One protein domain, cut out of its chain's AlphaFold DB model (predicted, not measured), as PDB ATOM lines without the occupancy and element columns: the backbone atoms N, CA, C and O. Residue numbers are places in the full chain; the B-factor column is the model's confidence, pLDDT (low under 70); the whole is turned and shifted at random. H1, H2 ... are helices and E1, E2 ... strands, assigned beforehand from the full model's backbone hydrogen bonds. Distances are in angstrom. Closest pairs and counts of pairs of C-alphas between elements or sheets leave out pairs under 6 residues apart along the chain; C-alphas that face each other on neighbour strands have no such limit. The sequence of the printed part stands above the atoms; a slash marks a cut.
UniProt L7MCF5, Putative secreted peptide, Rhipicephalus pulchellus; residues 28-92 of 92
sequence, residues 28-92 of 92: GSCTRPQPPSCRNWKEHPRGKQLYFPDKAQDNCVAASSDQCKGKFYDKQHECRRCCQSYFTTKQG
ATOM      1  N   GLY A  28      19.126   9.131  24.149       83.31
ATOM      2  CA  GLY A  28      17.855   9.666  24.598       83.31
ATOM      3  C   GLY A  28      17.085   8.648  25.435       83.31
ATOM      4  O   GLY A  28      17.283   7.437  25.348       83.31
ATOM      5  N   SER A  29      16.171   9.146  26.254       84.94
ATOM      6  CA  SER A  29      15.248   8.316  27.011       84.94
ATOM      7  C   SER A  29      14.106   7.835  26.117       84.94
ATOM      8  O   SER A  29      13.495   8.625  25.399       84.94
ATOM      9  N   CYS A  30      13.777   6.546  26.210       86.00
ATOM     10  CA  CYS A  30      12.551   5.979  25.643       86.00
ATOM     11  C   CYS A  30      11.356   6.072  26.599       86.00
ATOM     12  O   CYS A  30      10.300   5.495  26.352       86.00
ATOM     13  N   THR A  31      11.514   6.800  27.700       80.44
ATOM     14  CA  THR A  31      10.430   7.083  28.629       80.44
ATOM     15  C   THR A  31       9.826   8.424  28.268       80.44
ATOM     16  O   THR A  31      10.510   9.448  28.283       80.44
ATOM     17  N   ARG A  32       8.522   8.425  27.998       75.56
ATOM     18  CA  ARG A  32       7.745   9.658  27.916       75.56
ATOM     19  C   ARG A  32       7.859  10.399  29.256       75.56
ATOM     20  O   ARG A  32       7.454   9.821  30.268       75.56
ATOM     21  N   PRO A  33       8.395  11.635  29.313       72.69
ATOM     22  CA  PRO A  33       8.431  12.370  30.572       72.69
ATOM     23  C   PRO A  33       6.999  12.593  31.064       72.69
ATOM     24  O   PRO A  33       6.074  12.694  30.275       72.69
ATOM     25  N   GLN A  34       6.769  12.608  32.367       72.50
ATOM     26  CA  GLN A  34       5.439  12.880  32.916       72.50
ATOM     27  C   GLN A  34       5.414  14.284  33.522       72.50
ATOM     28  O   GLN A  34       6.476  14.819  33.857       72.50
ATOM     29  N   PRO A  35       4.237  14.914  33.677       67.00
ATOM     30  CA  PRO A  35       4.112  16.077  34.547       67.00
ATOM     31  C   PRO A  35       4.680  15.742  35.940       67.00
ATOM     32  O   PRO A  35       4.412  14.650  36.440       67.00
ATOM     33  N   PRO A  36       5.472  16.626  36.576       65.69
ATOM     34  CA  PRO A  36       5.750  18.022  36.219       65.69
ATOM     35  C   PRO A  36       6.948  18.227  35.275       65.69
ATOM     36  O   PRO A  36       7.204  19.359  34.872       65.69
ATOM     37  N   SER A  37       7.682  17.168  34.921       66.44
ATOM     38  CA  SER A  37       8.935  17.239  34.151       66.44
ATOM     39  C   SER A  37       8.766  17.782  32.735       66.44
ATOM     40  O   SER A  37       9.746  18.238  32.157       66.44
ATOM     41  N   CYS A  38       7.552  17.722  32.186       69.88
ATOM     42  CA  CYS A  38       7.169  18.321  30.912       69.88
ATOM     43  C   CYS A  38       5.679  18.695  30.997       69.88
ATOM     44  O   CYS A  38       4.800  17.838  30.893       69.88
ATOM     45  N   ARG A  39       5.393  19.965  31.322       62.41
ATOM     46  CA  ARG A  39       4.028  20.437  31.642       62.41
ATOM     47  C   ARG A  39       3.233  20.828  30.394       62.41
ATOM     48  O   ARG A  39       2.019  20.665  30.383       62.41
ATOM     49  N   ASN A  40       3.917  21.278  29.339       63.50
ATOM     50  CA  ASN A  40       3.326  21.542  28.030       63.50
ATOM     51  C   ASN A  40       4.141  20.849  26.939       63.50
ATOM     52  O   ASN A  40       5.252  21.253  26.620       63.50
ATOM     53  N   TRP A  41       3.540  19.842  26.318       64.94
ATOM     54  CA  TRP A  41       4.096  19.127  25.163       64.94
ATOM     55  C   TRP A  41       3.976  19.889  23.852       64.94
ATOM     56  O   TRP A  41       4.288  19.345  22.800       64.94
ATOM     57  N   LYS A  42       3.433  21.107  23.894       63.09
ATOM     58  CA  LYS A  42       3.121  21.847  22.681       63.09
ATOM     59  C   LYS A  42       4.416  22.101  21.925       63.09
ATOM     60  O   LYS A  42       5.380  22.634  22.475       63.09
ATOM     61  N   GLU A  43       4.406  21.690  20.666       62.53
ATOM     62  CA  GLU A  43       5.454  21.983  19.709       62.53
ATOM     63  C   GLU A  43       5.639  23.502  19.681       62.53
ATOM     64  O   GLU A  43       4.712  24.256  19.377       62.53
ATOM     65  N   HIS A  44       6.809  23.970  20.115       62.88
ATOM     66  CA  HIS A  44       7.081  25.397  20.151       62.88
ATOM     67  C   HIS A  44       7.823  25.760  18.860       62.88
ATOM     68  O   HIS A  44       8.933  25.270  18.663       62.88
ATOM     69  N   PRO A  45       7.271  26.628  17.992       60.31
ATOM     70  CA  PRO A  45       7.854  26.902  16.671       60.31
ATOM     71  C   PRO A  45       9.240  27.567  16.691       60.31
ATOM     72  O   PRO A  45       9.850  27.722  15.641       60.31
ATOM     73  N   ARG A  46       9.734  28.000  17.860       65.06
ATOM     74  CA  ARG A  46      11.025  28.694  18.005       65.06
ATOM     75  C   ARG A  46      12.041  27.950  18.882       65.06
ATOM     76  O   ARG A  46      13.151  28.443  19.035       65.06
ATOM     77  N   GLY A  47      11.668  26.806  19.465       67.12
ATOM     78  CA  GLY A  47      12.523  26.033  20.372       67.12
ATOM     79  C   GLY A  47      13.184  24.842  19.676       67.12
ATOM     80  O   GLY A  47      12.700  24.370  18.646       67.12
ATOM     81  N   LYS A  48      14.277  24.322  20.252       76.62
ATOM     82  CA  LYS A  48      14.872  23.059  19.792       76.62
ATOM     83  C   LYS A  48      13.834  21.945  19.958       76.62
ATOM     84  O   LYS A  48      13.368  21.688  21.070       76.62
ATOM     85  N   GLN A  49      13.475  21.299  18.851       80.31
ATOM     86  CA  GLN A  49      12.565  20.161  18.869       80.31
ATOM     87  C   GLN A  49      13.288  18.931  19.410       80.31
ATOM     88  O   GLN A  49      14.362  18.566  18.930       80.31
ATOM     89  N   LEU A  50      12.689  18.303  20.415       85.31
ATOM     90  CA  LEU A  50      13.170  17.074  21.024       85.31
ATOM     91  C   LEU A  50      12.101  15.992  20.907       85.31
ATOM     92  O   LEU A  50      10.918  16.252  21.104       85.31
ATOM     93  N   TYR A  51      12.524  14.772  20.606       86.12
ATOM     94  CA  TYR A  51      11.655  13.644  20.312       86.12
ATOM     95  C   TYR A  51      11.697  12.600  21.426       86.12
ATOM     96  O   TYR A  51      12.760  12.251  21.953       86.12
ATOM     97  N   PHE A  52      10.524  12.064  21.744       86.94
ATOM     98  CA  PHE A  52      10.314  10.977  22.699       86.94
ATOM     99  C   PHE A  52       9.173  10.082  22.195       86.94
ATOM    100  O   PHE A  52       8.326  10.548  21.427       86.94
ATOM    101  N   PRO A  53       9.134   8.799  22.586       88.56
ATOM    102  CA  PRO A  53       8.111   7.888  22.098       88.56
ATOM    103  C   PRO A  53       6.765   8.110  22.810       88.56
ATOM    104  O   PRO A  53       6.711   8.356  24.020       88.56
ATOM    105  N   ASP A  54       5.671   8.001  22.059       85.50
ATOM    106  CA  ASP A  54       4.294   8.167  22.524       85.50
ATOM    107  C   ASP A  54       3.449   6.952  22.108       85.50
ATOM    108  O   ASP A  54       3.300   6.665  20.920       85.50
ATOM    109  N   LYS A  55       2.883   6.225  23.086       82.19
ATOM    110  CA  LYS A  55       2.058   5.032  22.809       82.19
ATOM    111  C   LYS A  55       0.714   5.372  22.172       82.19
ATOM    112  O   LYS A  55       0.170   4.538  21.460       82.19
ATOM    113  N   ALA A  56       0.154   6.544  22.459       81.94
ATOM    114  CA  ALA A  56      -1.153   6.933  21.943       81.94
ATOM    115  C   ALA A  56      -1.077   7.286  20.453       81.94
ATOM    116  O   ALA A  56      -2.015   7.002  19.715       81.94
ATOM    117  N   GLN A  57       0.043   7.865  20.014       81.56
ATOM    118  CA  GLN A  57       0.285   8.197  18.605       81.56
ATOM    119  C   GLN A  57       1.047   7.110  17.832       81.56
ATOM    120  O   GLN A  57       1.295   7.287  16.643       81.56
ATOM    121  N   ASP A  58       1.443   6.020  18.502       85.69
ATOM    122  CA  ASP A  58       2.288   4.945  17.952       85.69
ATOM    123  C   ASP A  58       3.536   5.471  17.214       85.69
ATOM    124  O   ASP A  58       3.982   4.954  16.189       85.69
ATOM    125  N   ASN A  59       4.084   6.583  17.705       87.88
ATOM    126  CA  ASN A  59       5.183   7.277  17.055       87.88
ATOM    127  C   ASN A  59       5.999   8.098  18.059       87.88
ATOM    128  O   ASN A  59       5.611   8.293  19.211       87.88
ATOM    129  N   CYS A  60       7.153   8.589  17.618       88.19
ATOM    130  CA  CYS A  60       7.915   9.595  18.339       88.19
ATOM    131  C   CYS A  60       7.376  10.986  18.021       88.19
ATOM    132  O   CYS A  60       7.285  11.359  16.848       88.19
ATOM    133  N   VAL A  61       7.062  11.750  19.063       85.31
ATOM    134  CA  VAL A  61       6.439  13.075  18.959       85.31
ATOM    135  C   VAL A  61       7.416  14.152  19.423       85.31
ATOM    136  O   VAL A  61       8.294  13.883  20.246       85.31
ATOM    137  N   ALA A  62       7.285  15.356  18.869       82.75
ATOM    138  CA  ALA A  62       8.133  16.490  19.213       82.75
ATOM    139  C   ALA A  62       7.615  17.216  20.466       82.75
ATOM    140  O   ALA A  62       6.413  17.415  20.634       82.75
ATOM    141  N   ALA A  63       8.529  17.665  21.319       76.62
ATOM    142  CA  ALA A  63       8.286  18.646  22.369       76.62
ATOM    143  C   ALA A  63       9.383  19.706  22.376       76.62
ATOM    144  O   ALA A  63      10.500  19.480  21.906       76.62
ATOM    145  N   SER A  64       9.057  20.869  22.937       73.44
ATOM    146  CA  SER A  64      10.050  21.914  23.164       73.44
ATOM    147  C   SER A  64      10.939  21.581  24.359       73.44
ATOM    148  O   SER A  64      10.443  21.255  25.442       73.44
ATOM    149  N   SER A  65      12.254  21.725  24.179       68.00
ATOM    150  CA  SER A  65      13.238  21.560  25.255       68.00
ATOM    151  C   SER A  65      13.050  22.540  26.411       68.00
ATOM    152  O   SER A  65      13.409  22.222  27.542       68.00
ATOM    153  N   ASP A  66      12.478  23.718  26.149       68.56
ATOM    154  CA  ASP A  66      12.457  24.832  27.109       68.56
ATOM    155  C   ASP A  66      11.638  24.526  28.369       68.56
ATOM    156  O   ASP A  66      11.840  25.138  29.416       68.56
ATOM    157  N   GLN A  67      10.713  23.567  28.283       67.19
ATOM    158  CA  GLN A  67       9.819  23.204  29.387       67.19
ATOM    159  C   GLN A  67       9.945  21.746  29.821       67.19
ATOM    160  O   GLN A  67       9.229  21.321  30.732       67.19
ATOM    161  N   CYS A  68      10.832  20.979  29.182       73.19
ATOM    162  CA  CYS A  68      10.905  19.537  29.357       73.19
ATOM    163  C   CYS A  68      12.315  19.135  29.790       73.19
ATOM    164  O   CYS A  68      13.275  19.228  29.030       73.19
ATOM    165  N   LYS A  69      12.446  18.696  31.047       74.00
ATOM    166  CA  LYS A  69      13.716  18.213  31.606       74.00
ATOM    167  C   LYS A  69      13.894  16.731  31.287       74.00
ATOM    168  O   LYS A  69      12.996  15.931  31.550       74.00
ATOM    169  N   GLY A  70      15.063  16.355  30.774       75.62
ATOM    170  CA  GLY A  70      15.401  14.958  30.501       75.62
ATOM    171  C   GLY A  70      16.395  14.786  29.358       75.62
ATOM    172  O   GLY A  70      16.814  15.751  28.725       75.62
ATOM    173  N   LYS A  71      16.776  13.529  29.108       79.81
ATOM    174  CA  LYS A  71      17.524  13.137  27.909       79.81
ATOM    175  C   LYS A  71      16.521  12.774  26.824       79.81
ATOM    176  O   LYS A  71      15.765  11.822  26.997       79.81
ATOM    177  N   PHE A  72      16.538  13.499  25.718       85.38
ATOM    178  CA  PHE A  72      15.648  13.275  24.583       85.38
ATOM    179  C   PHE A  72      16.453  13.076  23.310       85.38
ATOM    180  O   PHE A  72      17.661  13.313  23.288       85.38
ATOM    181  N   TYR A  73      15.779  12.621  22.263       88.19
ATOM    182  CA  TYR A  73      16.387  12.486  20.951       88.19
ATOM    183  C   TYR A  73      16.264  13.791  20.178       88.19
ATOM    184  O   TYR A  73      15.204  14.402  20.164       88.19
ATOM    185  N   ASP A  74      17.314  14.187  19.469       86.75
ATOM    186  CA  ASP A  74      17.271  15.375  18.604       86.75
ATOM    187  C   ASP A  74      16.587  15.087  17.258       86.75
ATOM    188  O   ASP A  74      16.235  16.002  16.518       86.75
ATOM    189  N   LYS A  75      16.404  13.804  16.918       87.94
ATOM    190  CA  LYS A  75      15.841  13.347  15.644       87.94
ATOM    191  C   LYS A  75      14.769  12.285  15.867       87.94
ATOM    192  O   LYS A  75      14.983  11.305  16.584       87.94
ATOM    193  N   GLN A  76      13.649  12.411  15.158       88.81
ATOM    194  CA  GLN A  76      12.532  11.465  15.242       88.81
ATOM    195  C   GLN A  76      12.936  10.027  14.874       88.81
ATOM    196  O   GLN A  76      12.562   9.074  15.557       88.81
ATOM    197  N   HIS A  77      13.732   9.856  13.814       89.44
ATOM    198  CA  HIS A  77      14.160   8.530  13.360       89.44
ATOM    199  C   HIS A  77      15.137   7.851  14.335       89.44
ATOM    200  O   HIS A  77      15.175   6.624  14.407       89.44
ATOM    201  N   GLU A  78      15.922   8.623  15.094       89.88
ATOM    202  CA  GLU A  78      16.755   8.087  16.177       89.88
ATOM    203  C   GLU A  78      15.883   7.593  17.325       89.88
ATOM    204  O   GLU A  78      16.050   6.452  17.749       89.88
ATOM    205  N   CYS A  79      14.889   8.383  17.739       90.31
ATOM    206  CA  CYS A  79      13.908   7.952  18.731       90.31
ATOM    207  C   CYS A  79      13.210   6.652  18.308       90.31
ATOM    208  O   CYS A  79      13.173   5.698  19.079       90.31
ATOM    209  N   ARG A  80      12.717   6.558  17.067       89.81
ATOM    210  CA  ARG A  80      11.991   5.365  16.604       89.81
ATOM    211  C   ARG A  80      12.874   4.118  16.575       89.81
ATOM    212  O   ARG A  80      12.445   3.054  17.009       89.81
ATOM    213  N   ARG A  81      14.108   4.258  16.087       90.25
ATOM    214  CA  ARG A  81      15.094   3.169  16.026       90.25
ATOM    215  C   ARG A  81      15.505   2.694  17.418       90.25
ATOM    216  O   ARG A  81      15.621   1.498  17.640       90.25
ATOM    217  N   CYS A  82      15.714   3.620  18.347       90.00
ATOM    218  CA  CYS A  82      16.177   3.301  19.693       90.00
ATOM    219  C   CYS A  82      15.058   2.840  20.632       90.00
ATOM    220  O   CYS A  82      15.298   2.038  21.529       90.00
ATOM    221  N   CYS A  83      13.834   3.314  20.412       89.38
ATOM    222  CA  CYS A  83      12.672   3.019  21.242       89.38
ATOM    223  C   CYS A  83      11.718   2.023  20.584       89.38
ATOM    224  O   CYS A  83      10.534   2.011  20.900       89.38
ATOM    225  N   GLN A  84      12.209   1.172  19.681       87.94
ATOM    226  CA  GLN A  84      11.380   0.191  18.981       87.94
ATOM    227  C   GLN A  84      10.593  -0.703  19.956       87.94
ATOM    228  O   GLN A  84       9.398  -0.915  19.766       87.94
ATOM    229  N   SER A  85      11.233  -1.136  21.049       84.75
ATOM    230  CA  SER A  85      10.610  -1.947  22.107       84.75
ATOM    231  C   SER A  85       9.394  -1.279  22.759       84.75
ATOM    232  O   SER A  85       8.453  -1.957  23.176       84.75
ATOM    233  N   TYR A  86       9.379   0.054  22.813       84.56
ATOM    234  CA  TYR A  86       8.280   0.830  23.377       84.56
ATOM    235  C   TYR A  86       6.989   0.692  22.555       84.56
ATOM    236  O   TYR A  86       5.896   0.701  23.127       84.56
ATOM    237  N   PHE A  87       7.121   0.525  21.234       82.56
ATOM    238  CA  PHE A  87       6.008   0.369  20.291       82.56
ATOM    239  C   PHE A  87       5.605  -1.099  20.099       82.56
ATOM    240  O   PHE A  87       4.433  -1.404  19.914       82.56
ATOM    241  N   THR A  88       6.549  -2.038  20.211       74.12
ATOM    242  CA  THR A  88       6.270  -3.473  20.019       74.12
ATOM    243  C   THR A  88       5.608  -4.147  21.223       74.12
ATOM    244  O   THR A  88       5.275  -5.324  21.140       74.12
ATOM    245  N   THR A  89       5.371  -3.439  22.336       60.16
ATOM    246  CA  THR A  89       4.667  -4.003  23.507       60.16
ATOM    247  C   THR A  89       3.143  -4.036  23.286       60.16
ATOM    248  O   THR A  89       2.370  -3.482  24.068       60.16
ATOM    249  N   LYS A  90       2.704  -4.668  22.194       52.41
ATOM    250  CA  LYS A  90       1.341  -5.178  22.011       52.41
ATOM    251  C   LYS A  90       1.409  -6.697  21.890       52.41
ATOM    252  O   LYS A  90       1.384  -7.205  20.777       52.41
ATOM    253  N   GLN A  91       1.537  -7.386  23.023       46.88
ATOM    254  CA  GLN A  91       1.053  -8.751  23.291       46.88
ATOM    255  C   GLN A  91       1.634  -9.213  24.633       46.88
ATOM    256  O   GLN A  91       2.851  -9.235  24.806       46.88
ATOM    257  N   GLY A  92       0.745  -9.520  25.574       38.66
ATOM    258  CA  GLY A  92       1.020  -9.873  26.963       38.66
ATOM    259  C   GLY A  92      -0.211  -9.573  27.792       38.66
ATOM    260  O   GLY A  92      -0.224  -8.480  28.395       38.66
TER     261      GLY A  92
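AT A GLANCE: This is residues 28 to 92 of the 92 residues of the protein "Putative secreted peptide" of Rhipicephalus pulchellus (UniProt L7MCF5). With little regular structure, this is a small hairpin of strands E1 and E2, with the short helix H1 packed on both strands and long loops making up much of the rest. The order of the 65 printed residues' named elements is E1, E2, H1, H2: two antiparallel strands, two helices, mixed class, under half of the residues. The whole is compact, radius of gyration of the C-alphas 11.5 A, yet elongated, spanning 38 by 23 by 18 A.

HOW THE PARTS SIT: After residues 28 to 48, E1, residues 49 to 54, forms a hairpin with E2, residues 59 to 64, at 142 degrees; N 50 and O 63 are within hydrogen-bond range, 2.9 A. For H1, residues 76 to 82, the closest C-alphas to E1 are Gln 76 and Tyr 51, 5.6 A. H1 and H2, residues 84 to 88, meet only through their link. In both helices every O i to N i+4 pair is within hydrogen-bond range.

IN THESE COORDINATES: E1 begins at C-alpha 49 (12.565, 20.161, 18.869) and measures 15.0 A; E2 measures 16.6 A, H1 10.0 A. H2 ends at C-alpha 88 (6.270, -3.473, 20.019).

THE WHOLE: C-alphas 46 and 92 are farthest apart, 40.8 A. The printed part has no cut; E2 to H1 is a long link. Residues 35 to 47, 65 to 67 and 89 to 92 have pLDDT under 70.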